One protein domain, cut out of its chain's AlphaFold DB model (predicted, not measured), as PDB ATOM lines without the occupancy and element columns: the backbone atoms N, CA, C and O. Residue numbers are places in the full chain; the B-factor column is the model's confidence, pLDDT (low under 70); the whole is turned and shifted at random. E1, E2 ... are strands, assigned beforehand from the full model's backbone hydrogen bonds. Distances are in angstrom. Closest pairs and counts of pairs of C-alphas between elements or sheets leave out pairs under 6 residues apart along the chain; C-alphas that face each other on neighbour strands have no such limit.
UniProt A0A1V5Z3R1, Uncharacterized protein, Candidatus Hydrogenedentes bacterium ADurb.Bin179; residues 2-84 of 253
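Overview. This is residues 2 to 84 of the 253 residues of an uncharacterized protein of Candidatus Hydrogenedentes bacterium ADurb.Bin179 (UniProt A0A1V5Z3R1). With little regular structure, the domain is two small three-stranded sheets amid long loops, E1 E2 E3 and E4 E5 E6, each an antiparallel meander, every strand neighbour to the one before. The loop of hairpin E1 and E2 makes one end of the longest axis. Of 83 printed residues, 25 are in six named strands, E1 to E6, with no named helix: all strand. It is compact, radius of gyration of the C-alphas 12.6 A, spanning 39 by 26 by 25 A.

Arrangement. Start at E2, residues 28 to 33, the inner strand between E1, residues 15 to 20, and E3, residues 38 to 41. Within hydrogen-bond range are N 16 and O 32, 2.9 A, and N 40 and O 31, 2.7 A. E5, residues 66 to 68, is inner between E4, residues 46 to 48, and E6, residues 78 to 80; find N 67 and O 47 at 2.8 A, N 66 and O 80 at 2.9 A, within that range. Ile 40 and Arg 46 have the closest C-alphas of E3 and E4, 7.8 A apart.

Along the chain. From C-alpha 15 at (-36.308, -15.845, 28.174) E1 runs 14.8 A; E2 runs 15.8 A, E3 9.6 A, E4 7.0 A, E5 7.2 A, and E6 5.6 A, ending at C-alpha 80 at (-41.081, -20.059, 13.919).

Size, cuts and confidence. The C-alphas farthest apart, Gly 24 and Arg 57, are 41.7 A apart. The printed part has no cut; E4 to E5 is a long link. Find pLDDT under 70 at residues 2 to 6, 18 to 28 and 70 to 76.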
ATOM      1  N   PRO A   2     -24.285 -26.641  17.323       41.19
ATOM      2  CA  PRO A   2     -24.513 -26.302  18.723       41.19
ATOM      3  C   PRO A   2     -24.452 -27.600  19.532       41.19
ATOM      4  O   PRO A   2     -25.147 -28.569  19.219       41.19
ATOM      5  N   ILE A   3     -23.555 -27.653  20.515       43.59
ATOM      6  CA  ILE A   3     -23.426 -28.813  21.393       43.59
ATOM      7  C   ILE A   3     -24.712 -28.844  22.214       43.59
ATOM      8  O   ILE A   3     -24.987 -27.922  22.989       43.59
ATOM      9  N   TYR A   4     -25.541 -29.854  21.941       46.91
ATOM     10  CA  TYR A   4     -26.864 -30.063  22.518       46.91
ATOM     11  C   TYR A   4     -26.848 -29.779  24.023       46.91
ATOM     12  O   TYR A   4     -26.358 -30.573  24.818       46.91
ATOM     13  N   GLY A   5     -27.352 -28.605  24.407       57.44
ATOM     14  CA  GLY A   5     -27.514 -28.229  25.805       57.44
ATOM     15  C   GLY A   5     -27.240 -26.762  26.124       57.44
ATOM     16  O   GLY A   5     -27.939 -26.238  26.987       57.44
ATOM     17  N   ASN A   6     -26.280 -26.085  25.476       67.25
ATOM     18  CA  ASN A   6     -25.889 -24.716  25.874       67.25
ATOM     19  C   ASN A   6     -26.505 -23.583  25.041       67.25
ATOM     20  O   ASN A   6     -26.814 -22.550  25.619       67.25
ATOM     21  N   ASP A   7     -26.774 -23.791  23.748       78.44
ATOM     22  CA  ASP A   7     -27.273 -22.731  22.842       78.44
ATOM     23  C   ASP A   7     -28.805 -22.714  22.688       78.44
ATOM     24  O   ASP A   7     -29.358 -22.128  21.757       78.44
ATOM     25  N   CYS A   8     -29.514 -23.432  23.561       85.50
ATOM     26  CA  CYS A   8     -30.961 -23.584  23.470       85.50
ATOM     27  C   CYS A   8     -31.707 -22.420  24.131       85.50
ATOM     28  O   CYS A   8     -31.221 -21.764  25.056       85.50
ATOM     29  N   CYS A   9     -32.957 -22.215  23.725       88.06
ATOM     30  CA  CYS A   9     -33.816 -21.177  24.280       88.06
ATOM     31  C   CYS A   9     -33.989 -21.304  25.806       88.06
ATOM     32  O   CYS A   9     -34.201 -20.291  26.461       88.06
ATOM     33  N   SER A  10     -33.849 -22.485  26.421       85.56
ATOM     34  CA  SER A  10     -33.960 -22.591  27.887       85.56
ATOM     35  C   SER A  10     -32.817 -21.936  28.670       85.56
ATOM     36  O   SER A  10     -32.961 -21.760  29.872       85.56
ATOM     37  N   LYS A  11     -31.696 -21.591  28.021       85.62
ATOM     38  CA  LYS A  11     -30.549 -20.898  28.639       85.62
ATOM     39  C   LYS A  11     -30.346 -19.477  28.106       85.62
ATOM     40  O   LYS A  11     -29.374 -18.810  28.446       85.62
ATOM     41  N   CYS A  12     -31.273 -19.007  27.279       87.75
ATOM     42  CA  CYS A  12     -31.207 -17.689  26.677       87.75
ATOM     43  C   CYS A  12     -31.562 -16.605  27.703       87.75
ATOM     44  O   CYS A  12     -32.603 -16.691  28.350       87.75
ATOM     45  N   CYS A  13     -30.755 -15.545  27.795       85.88
ATOM     46  CA  CYS A  13     -30.997 -14.448  28.739       85.88
ATOM     47  C   CYS A  13     -32.244 -13.605  28.418       85.88
ATOM     48  O   CYS A  13     -32.680 -12.827  29.255       85.88
ATOM     49  N   TYR A  14     -32.813 -13.745  27.216       88.19
ATOM     50  CA  TYR A  14     -34.049 -13.066  26.807       88.19
ATOM     51  C   TYR A  14     -35.321 -13.815  27.229       88.19
ATOM     52  O   TYR A  14     -36.424 -13.393  26.886       88.19
ATOM     53  N   ASN A  15     -35.186 -14.965  27.894       88.12
ATOM     54  CA  ASN A  15     -36.308 -15.845  28.174       88.12
ATOM     55  C   ASN A  15     -36.618 -15.903  29.666       88.12
ATOM     56  O   ASN A  15     -35.781 -16.282  30.481       88.12
ATOM     57  N   GLU A  16     -37.871 -15.626  30.000       86.12
ATOM     58  CA  GLU A  16     -38.436 -15.854  31.323       86.12
ATOM     59  C   GLU A  16     -39.013 -17.272  31.365       86.12
ATOM     60  O   GLU A  16     -40.003 -17.580  30.690       86.12
ATOM     61  N   LEU A  17     -38.377 -18.168  32.122       78.56
ATOM     62  CA  LEU A  17     -38.861 -19.537  32.289       78.56
ATOM     63  C   LEU A  17     -40.079 -19.553  33.213       78.56
ATOM     64  O   LEU A  17     -40.001 -19.114  34.359       78.56
ATOM     65  N   LYS A  18     -41.180 -20.129  32.731       64.62
ATOM     66  CA  LYS A  18     -42.352 -20.448  33.546       64.62
ATOM     67  C   LYS A  18     -42.496 -21.961  33.655       64.62
ATOM     68  O   LYS A  18     -42.407 -22.691  32.661       64.62
ATOM     69  N   GLN A  19     -42.673 -22.436  34.882       57.31
ATOM     70  CA  GLN A  19     -43.110 -23.802  35.140       57.31
ATOM     71  C   GLN A  19     -44.631 -23.774  35.227       57.31
ATOM     72  O   GLN A  19     -45.179 -23.324  36.228       57.31
ATOM     73  N   ASP A  20     -45.298 -24.227  34.171       53.12
ATOM     74  CA  ASP A  20     -46.738 -24.451  34.227       53.12
ATOM     75  C   ASP A  20     -46.966 -25.880  34.736       53.12
ATOM     76  O   ASP A  20     -46.435 -26.842  34.168       53.12
ATOM     77  N   ALA A  21     -47.751 -26.029  35.804       43.03
ATOM     78  CA  ALA A  21     -48.377 -27.305  36.119       43.03
ATOM     79  C   ALA A  21     -49.476 -27.530  35.069       43.03
ATOM     80  O   ALA A  21     -50.426 -26.755  35.007       43.03
ATOM     81  N   ALA A  22     -49.324 -28.530  34.203       49.47
ATOM     82  CA  ALA A  22     -50.375 -28.926  33.271       49.47
ATOM     83  C   ALA A  22     -51.044 -30.215  33.765       49.47
ATOM     84  O   ALA A  22     -50.363 -31.114  34.277       49.47
ATOM     85  N   ASP A  23     -52.369 -30.270  33.604       44.97
ATOM     86  CA  ASP A  23     -53.241 -31.401  33.924       44.97
ATOM     87  C   ASP A  23     -52.605 -32.746  33.538       44.97
ATOM     88  O   ASP A  23     -52.154 -32.948  32.410       44.97
ATOM     89  N   GLY A  24     -52.544 -33.677  34.496       50.56
ATOM     90  CA  GLY A  24     -52.023 -35.032  34.273       50.56
ATOM     91  C   GLY A  24     -50.531 -35.252  34.575       50.56
ATOM     92  O   GLY A  24     -49.989 -36.295  34.217       50.56
ATOM     93  N   GLY A  25     -49.851 -34.320  35.255       43.53
ATOM     94  CA  GLY A  25     -48.573 -34.599  35.934       43.53
ATOM     95  C   GLY A  25     -47.312 -34.572  35.061       43.53
ATOM     96  O   GLY A  25     -46.233 -34.946  35.526       43.53
ATOM     97  N   ARG A  26     -47.399 -34.105  33.809       45.88
ATOM     98  CA  ARG A  26     -46.230 -33.927  32.934       45.88
ATOM     99  C   ARG A  26     -45.833 -32.446  32.889       45.88
ATOM    100  O   ARG A  26     -46.486 -31.641  32.237       45.88
ATOM    101  N   TRP A  27     -44.743 -32.081  33.569       50.44
ATOM    102  CA  TRP A  27     -44.204 -30.715  33.568       50.44
ATOM    103  C   TRP A  27     -43.776 -30.282  32.158       50.44
ATOM    104  O   TRP A  27     -42.725 -30.697  31.663       50.44
ATOM    105  N   THR A  28     -44.544 -29.414  31.502       57.72
ATOM    106  CA  THR A  28     -44.108 -28.762  30.262       57.72
ATOM    107  C   THR A  28     -43.447 -27.430  30.599       57.72
ATOM    108  O   THR A  28     -44.131 -26.450  30.886       57.72
ATOM    109  N   ARG A  29     -42.108 -27.365  30.561       71.25
ATOM    110  CA  ARG A  29     -41.395 -26.080  30.677       71.25
ATOM    111  C   ARG A  29     -41.749 -25.198  29.481       71.25
ATOM    112  O   ARG A  29     -41.543 -25.609  28.336       71.25
ATOM    113  N   LYS A  30     -42.226 -23.984  29.754       83.50
ATOM    114  CA  LYS A  30     -42.411 -22.928  28.757       83.50
ATOM    115  C   LYS A  30     -41.467 -21.769  29.062       83.50
ATOM    116  O   LYS A  30     -41.033 -21.576  30.196       83.50
ATOM    117  N   ALA A  31     -41.129 -21.003  28.038       86.38
ATOM    118  CA  ALA A  31     -40.388 -19.755  28.180       86.38
ATOM    119  C   ALA A  31     -41.146 -18.631  27.484       86.38
ATOM    120  O   ALA A  31     -41.554 -18.803  26.340       86.38
ATOM    121  N   LYS A  32     -41.286 -17.472  28.127       91.75
ATOM    122  CA  LYS A  32     -41.675 -16.244  27.433       91.75
ATOM    123  C   LYS A  32     -40.405 -15.548  26.952       91.75
ATOM    124  O   LYS A  32     -39.600 -15.110  27.763       91.75
ATOM    125  N   CYS A  33     -40.210 -15.479  25.641       92.25
ATOM    126  CA  CYS A  33     -39.129 -14.719  25.030       92.25
ATOM    127  C   CYS A  33     -39.541 -13.255  24.935       92.25
ATOM    128  O   CYS A  33     -40.462 -12.937  24.185       92.25
ATOM    129  N   THR A  34     -38.870 -12.376  25.676       91.62
ATOM    130  CA  THR A  34     -39.162 -10.935  25.665       91.62
ATOM    131  C   THR A  34     -38.722 -10.288  24.357       91.62
ATOM    132  O   THR A  34     -39.449  -9.475  23.808       91.62
ATOM    133  N   LEU A  35     -37.604 -10.746  23.783       91.19
ATOM    134  CA  LEU A  35     -37.071 -10.262  22.505       91.19
ATOM    135  C   LEU A  35     -38.019 -10.482  21.311       91.19
ATOM    136  O   LEU A  35     -38.025  -9.708  20.361       91.19
ATOM    137  N   ARG A  36     -38.767 -11.591  21.321       91.06
ATOM    138  CA  ARG A  36     -39.659 -12.007  20.220       91.06
ATOM    139  C   ARG A  36     -41.137 -11.925  20.578       91.06
ATOM    140  O   ARG A  36     -41.957 -12.334  19.763       91.06
ATOM    141  N   GLU A  37     -41.444 -11.513  21.805       91.19
ATOM    142  CA  GLU A  37     -42.786 -11.560  22.393       91.19
ATOM    143  C   GLU A  37     -43.481 -12.916  22.166       91.19
ATOM    144  O   GLU A  37     -44.655 -13.010  21.817       91.19
ATOM    145  N   LEU A  38     -42.722 -14.003  22.338       91.62
ATOM    146  CA  LEU A  38     -43.123 -15.348  21.927       91.62
ATOM    147  C   LEU A  38     -43.101 -16.318  23.103       91.62
ATOM    148  O   LEU A  38     -42.090 -16.440  23.795       91.62
ATOM    149  N   THR A  39     -44.180 -17.081  23.276       92.19
ATOM    150  CA  THR A  39     -44.178 -18.237  24.182       92.19
ATOM    151  C   THR A  39     -43.565 -19.441  23.473       92.19
ATOM    152  O   THR A  39     -44.038 -19.867  22.423       92.19
ATOM    153  N   ILE A  40     -42.493 -19.979  24.045       89.12
ATOM    154  CA  ILE A  40     -41.712 -21.093  23.519       89.12
ATOM    155  C   ILE A  40     -42.035 -22.350  24.317       89.12
ATOM    156  O   ILE A  40     -41.707 -22.457  25.501       89.12
ATOM    157  N   GLU A  41     -42.629 -23.323  23.639       88.06
ATOM    158  CA  GLU A  41     -42.815 -24.672  24.166       88.06
ATOM    159  C   GLU A  41     -41.527 -25.483  24.028       88.06
ATOM    160  O   GLU A  41     -40.845 -25.415  23.001       88.06
ATOM    161  N   GLN A  42     -41.209 -26.282  25.053       85.56
ATOM    162  CA  GLN A  42     -40.007 -27.122  25.085       85.56
ATOM    163  C   GLN A  42     -38.724 -26.325  24.756       85.56
ATOM    164  O   GLN A  42     -37.995 -26.680  23.825       85.56
ATOM    165  N   PRO A  43     -38.406 -25.248  25.501       87.06
ATOM    166  CA  PRO A  43     -37.336 -24.316  25.142       87.06
ATOM    167  C   PRO A  43     -35.935 -24.954  25.101       87.06
ATOM    168  O   PRO A  43     -35.039 -24.414  24.460       87.06
ATOM    169  N   SER A  44     -35.734 -26.123  25.712       86.31
ATOM    170  CA  SER A  44     -34.487 -26.899  25.597       86.31
ATOM    171  C   SER A  44     -34.286 -27.552  24.222       86.31
ATOM    172  O   SER A  44     -33.173 -27.939  23.887       86.31
ATOM    173  N   HIS A  45     -35.341 -27.630  23.404       85.06
ATOM    174  CA  HIS A  45     -35.328 -28.189  22.049       85.06
ATOM    175  C   HIS A  45     -35.584 -27.125  20.976       85.06
ATOM    176  O   HIS A  45     -36.058 -27.444  19.878       85.06
ATOM    177  N   ARG A  46     -35.343 -25.853  21.306       88.50
ATOM    178  CA  ARG A  46     -35.504 -24.715  20.400       88.50
ATOM    179  C   ARG A  46     -34.222 -23.892  20.378       88.50
ATOM    180  O   ARG A  46     -33.587 -23.727  21.418       88.50
ATOM    181  N   TYR A  47     -33.851 -23.406  19.199       88.62
ATOM    182  CA  TYR A  47     -32.589 -22.701  18.953       88.62
ATOM    183  C   TYR A  47     -32.846 -21.468  18.089       88.62
ATOM    184  O   TYR A  47     -33.618 -21.534  17.135       88.62
ATOM    185  N   CYS A  48     -32.208 -20.345  18.403       89.75
ATOM    186  CA  CYS A  48     -32.268 -19.139  17.584       89.75
ATOM    187  C   CYS A  48     -30.914 -18.434  17.576       89.75
ATOM    188  O   CYS A  48     -30.143 -18.528  18.534       89.75
ATOM    189  N   ILE A  49     -30.644 -17.687  16.509       90.25
ATOM    190  CA  ILE A  49     -29.373 -16.977  16.353       90.25
ATOM    191  C   ILE A  49     -29.207 -15.818  17.348       90.25
ATOM    192  O   ILE A  49     -28.100 -15.387  17.629       90.25
ATOM    193  N   ASN A  50     -30.301 -15.332  17.943       91.38
ATOM    194  CA  ASN A  50     -30.228 -14.297  18.973       91.38
ATOM    195  C   ASN A  50     -29.698 -14.809  20.321       91.38
ATOM    196  O   ASN A  50     -29.538 -13.997  21.232       91.38
ATOM    197  N   HIS A  51     -29.441 -16.114  20.485       89.56
ATOM    198  CA  HIS A  51     -28.830 -16.639  21.705       89.56
ATOM    199  C   HIS A  51     -27.487 -15.928  21.985       89.56
ATOM    200  O   HIS A  51     -26.712 -15.754  21.043       89.56
ATOM    201  N   PRO A  52     -27.153 -15.556  23.238       86.81
ATOM    202  CA  PRO A  52     -25.935 -14.797  23.561       86.81
ATOM    203  C   PRO A  52     -24.627 -15.403  23.042       86.81
ATOM    204  O   PRO A  52     -23.694 -14.671  22.736       86.81
ATOM    205  N   ASN A  53     -24.580 -16.728  22.889       83.94
ATOM    206  CA  ASN A  53     -23.416 -17.414  22.323       83.94
ATOM    207  C   ASN A  53     -23.186 -17.072  20.845       83.94
ATOM    208  O   ASN A  53     -22.048 -17.106  20.411       83.94
ATOM    209  N   HIS A  54     -24.228 -16.729  20.084       83.88
ATOM    210  CA  HIS A  54     -24.137 -16.275  18.688       83.88
ATOM    211  C   HIS A  54     -24.260 -14.750  18.559       83.88
ATOM    212  O   HIS A  54     -23.748 -14.158  17.617       83.88
ATOM    213  N   ASN A  55     -24.902 -14.113  19.536       86.56
ATOM    214  CA  ASN A  55     -25.148 -12.680  19.612       86.56
ATOM    215  C   ASN A  55     -24.421 -12.060  20.828       86.56
ATOM    216  O   ASN A  55     -25.080 -11.551  21.743       86.56
ATOM    217  N   PRO A  56     -23.072 -12.081  20.881       83.00
ATOM    218  CA  PRO A  56     -22.322 -11.552  22.027       83.00
ATOM    219  C   PRO A  56     -22.514 -10.040  22.200       83.00
ATOM    220  O   PRO A  56     -22.436  -9.516  23.310       83.00
ATOM    221  N   ARG A  57     -22.842  -9.340  21.107       83.88
ATOM    222  CA  ARG A  57     -23.171  -7.908  21.082       83.88
ATOM    223  C   ARG A  57     -24.556  -7.592  21.652       83.88
ATOM    224  O   ARG A  57     -24.891  -6.419  21.781       83.88
ATOM    225  N   LYS A  58     -25.354  -8.613  21.991       86.38
ATOM    226  CA  LYS A  58     -26.708  -8.486  22.547       86.38
ATOM    227  C   LYS A  58     -27.605  -7.573  21.706       86.38
ATOM    228  O   LYS A  58     -28.321  -6.735  22.251       86.38
ATOM    229  N   ILE A  59     -27.566  -7.744  20.384       87.69
ATOM    230  CA  ILE A  59     -28.490  -7.102  19.441       87.69
ATOM    231  C   ILE A  59     -29.928  -7.377  19.906       87.69
ATOM    232  O   ILE A  59     -30.272  -8.533  20.166       87.69
ATOM    233  N   GLN A  60     -30.716  -6.311  20.067       88.81
ATOM    234  CA  GLN A  60     -32.045  -6.324  20.700       88.81
ATOM    235  C   GLN A  60     -33.181  -6.510  19.693       88.81
ATOM    236  O   GLN A  60     -34.350  -6.454  20.053       88.81
ATOM    237  N   GLU A  61     -32.855  -6.760  18.432       91.06
ATOM    238  CA  GLU A  61     -33.824  -7.075  17.399       91.06
ATOM    239  C   GLU A  61     -33.819  -8.582  17.088       91.06
ATOM    240  O   GLU A  61     -32.754  -9.207  16.989       91.06
ATOM    241  N   PRO A  62     -34.994  -9.210  16.929       93.44
ATOM    242  CA  PRO A  62     -35.084 -10.626  16.603       93.44
ATOM    243  C   PRO A  62     -34.651 -10.905  15.153       93.44
ATOM    244  O   PRO A  62     -35.365 -10.594  14.205       93.44
ATOM    245  N   VAL A  63     -33.493 -11.546  14.984       93.19
ATOM    246  CA  VAL A  63     -32.890 -11.875  13.682       93.19
ATOM    247  C   VAL A  63     -33.154 -13.338  13.349       93.19
ATOM    248  O   VAL A  63     -32.982 -14.213  14.194       93.19
ATOM    249  N   GLY A  64     -33.570 -13.629  12.121       92.62
ATOM    250  CA  GLY A  64     -33.755 -14.990  11.628       92.62
ATOM    251  C   GLY A  64     -34.863 -15.798  12.329       92.62
ATOM    252  O   GLY A  64     -35.552 -15.315  13.240       92.62
ATOM    253  N   PRO A  65     -35.073 -17.050  11.892       91.81
ATOM    254  CA  PRO A  65     -36.091 -17.935  12.447       91.81
ATOM    255  C   PRO A  65     -35.659 -18.587  13.774       91.81
ATOM    256  O   PRO A  65     -34.512 -18.497  14.218       91.81
ATOM    257  N   VAL A  66     -36.608 -19.273  14.412       91.06
ATOM    258  CA  VAL A  66     -36.368 -20.190  15.536       91.06
ATOM    259  C   VAL A  66     -36.507 -21.617  15.024       91.06
ATOM    260  O   VAL A  66     -37.483 -21.933  14.349       91.06
ATOM    261  N   PHE A  67     -35.567 -22.489  15.371       89.00
ATOM    262  CA  PHE A  67     -35.460 -23.853  14.858       89.00
ATOM    263  C   PHE A  67     -35.777 -24.907  15.923       89.00
ATOM    264  O   PHE A  67     -35.597 -24.675  17.122       89.00
ATOM    265  N   LYS A  68     -36.206 -26.090  15.476       85.75
ATOM    266  CA  LYS A  68     -36.275 -27.319  16.278       85.75
ATOM    267  C   LYS A  68     -34.873 -27.923  16.466       85.75
ATOM    268  O   LYS A  68     -33.965 -27.697  15.665       85.75
ATOM    269  N   ALA A  69     -34.700 -28.705  17.533       75.56
ATOM    270  CA  ALA A  69     -33.473 -29.461  17.789       75.56
ATOM    271  C   ALA A  69     -33.107 -30.380  16.612       75.56
ATOM    272  O   ALA A  69     -33.983 -30.992  16.009       75.56
ATOM    273  N   GLY A  70     -31.811 -30.477  16.301       67.75
ATOM    274  CA  GLY A  70     -31.299 -31.311  15.204       67.75
ATOM    275  C   GLY A  70     -31.469 -30.728  13.804       67.75
ATOM    276  O   GLY A  70     -30.924 -31.279  12.854       67.75
ATOM    277  N   SER A  71     -32.148 -29.589  13.674       63.78
ATOM    278  CA  SER A  71     -32.377 -28.934  12.386       63.78
ATOM    279  C   SER A  71     -31.759 -27.544  12.298       63.78
ATOM    280  O   SER A  71     -32.038 -26.827  11.357       63.78
ATOM    281  N   TYR A  72     -30.929 -27.126  13.253       54.97
ATOM    282  CA  TYR A  72     -30.253 -25.829  13.204       54.97
ATOM    283  C   TYR A  72     -28.936 -25.913  12.405       54.97
ATOM    284  O   TYR A  72     -28.130 -26.797  12.712       54.97
ATOM    285  N   PRO A  73     -28.641 -25.002  11.453       52.84
ATOM    286  CA  PRO A  73     -29.465 -23.904  10.926       52.84
ATOM    287  C   PRO A  73     -30.245 -24.285   9.643       52.84
ATOM    288  O   PRO A  73     -30.524 -23.435   8.806       52.84
ATOM    289  N   SER A  74     -30.568 -25.565   9.444       58.19
ATOM    290  CA  SER A  74     -31.332 -26.042   8.284       58.19
ATOM    291  C   SER A  74     -32.762 -25.486   8.253       58.19
ATOM    292  O   SER A  74     -33.526 -25.585   9.217       58.19
ATOM    293  N   LEU A  75     -33.167 -24.976   7.089       56.25
ATOM    294  CA  LEU A  75     -34.515 -24.459   6.847       56.25
ATOM    295  C   LEU A  75     -35.620 -25.520   7.039       56.25
ATOM    296  O   LEU A  75     -36.755 -25.169   7.352       56.25
ATOM    297  N   HIS A  76     -35.298 -26.816   6.952       55.56
ATOM    298  CA  HIS A  76     -36.272 -27.907   7.105       55.56
ATOM    299  C   HIS A  76     -36.802 -28.102   8.536       55.56
ATOM    300  O   HIS A  76     -37.756 -28.852   8.735       55.56
ATOM    301  N   GLY A  77     -36.228 -27.432   9.540       73.88
ATOM    302  CA  GLY A  77     -36.738 -27.483  10.914       73.88
ATOM    303  C   GLY A  77     -37.006 -26.126  11.532       73.88
ATOM    304  O   GLY A  77     -36.852 -25.972  12.746       73.88
ATOM    305  N   VAL A  78     -37.432 -25.151  10.729       84.38
ATOM    306  CA  VAL A  78     -37.994 -23.898  11.240       84.38
ATOM    307  C   VAL A  78     -39.245 -24.204  12.076       84.38
ATOM    308  O   VAL A  78     -40.201 -24.821  11.616       84.38
ATOM    309  N   TRP A  79     -39.224 -23.794  13.343       89.38
ATOM    310  CA  TRP A  79     -40.372 -23.826  14.255       89.38
ATOM    311  C   TRP A  79     -41.165 -22.518  14.204       89.38
ATOM    312  O   TRP A  79     -42.391 -22.541  14.238       89.38
ATOM    313  N   LYS A  80     -40.472 -21.380  14.100       91.50
ATOM    314  CA  LYS A  80     -41.081 -20.059  13.919       91.50
ATOM    315  C   LYS A  80     -40.295 -19.288  12.868       91.50
ATOM    316  O   LYS A  80     -39.077 -19.178  12.991       91.50
ATOM    317  N   CYS A  81     -40.991 -18.756  11.865       91.12
ATOM    318  CA  CYS A  81     -40.382 -17.943  10.815       91.12
ATOM    319  C   CYS A  81     -39.693 -16.696  11.382       91.12
ATOM    320  O   CYS A  81     -39.991 -16.243  12.493       91.12
ATOM    321  N   ALA A  82     -38.763 -16.154  10.601       92.50
ATOM    322  CA  ALA A  82     -38.139 -14.882  10.913       92.50
ATOM    323  C   ALA A  82     -39.200 -13.760  10.911       92.50
ATOM    324  O   ALA A  82     -40.138 -13.822  10.112       92.50
ATOM    325  N   PRO A  83     -39.108 -12.776  11.817       93.38
ATOM    326  CA  PRO A  83     -40.069 -11.680  11.868       93.38
ATOM    327  C   PRO A  83     -39.920 -10.763  10.650       93.38
ATOM    328  O   PRO A  83     -38.809 -10.538  10.175       93.38
ATOM    329  N   ASP A  84     -41.032 -10.203  10.181       94.88
ATOM    330  CA  ASP A  84     -41.054  -9.180   9.134       94.88
ATOM    331  C   ASP A  84     -41.723  -7.920   9.683       94.88
ATOM    332  O   ASP A  84     -42.903  -7.925  10.035       94.88
TER     333      ASP A  84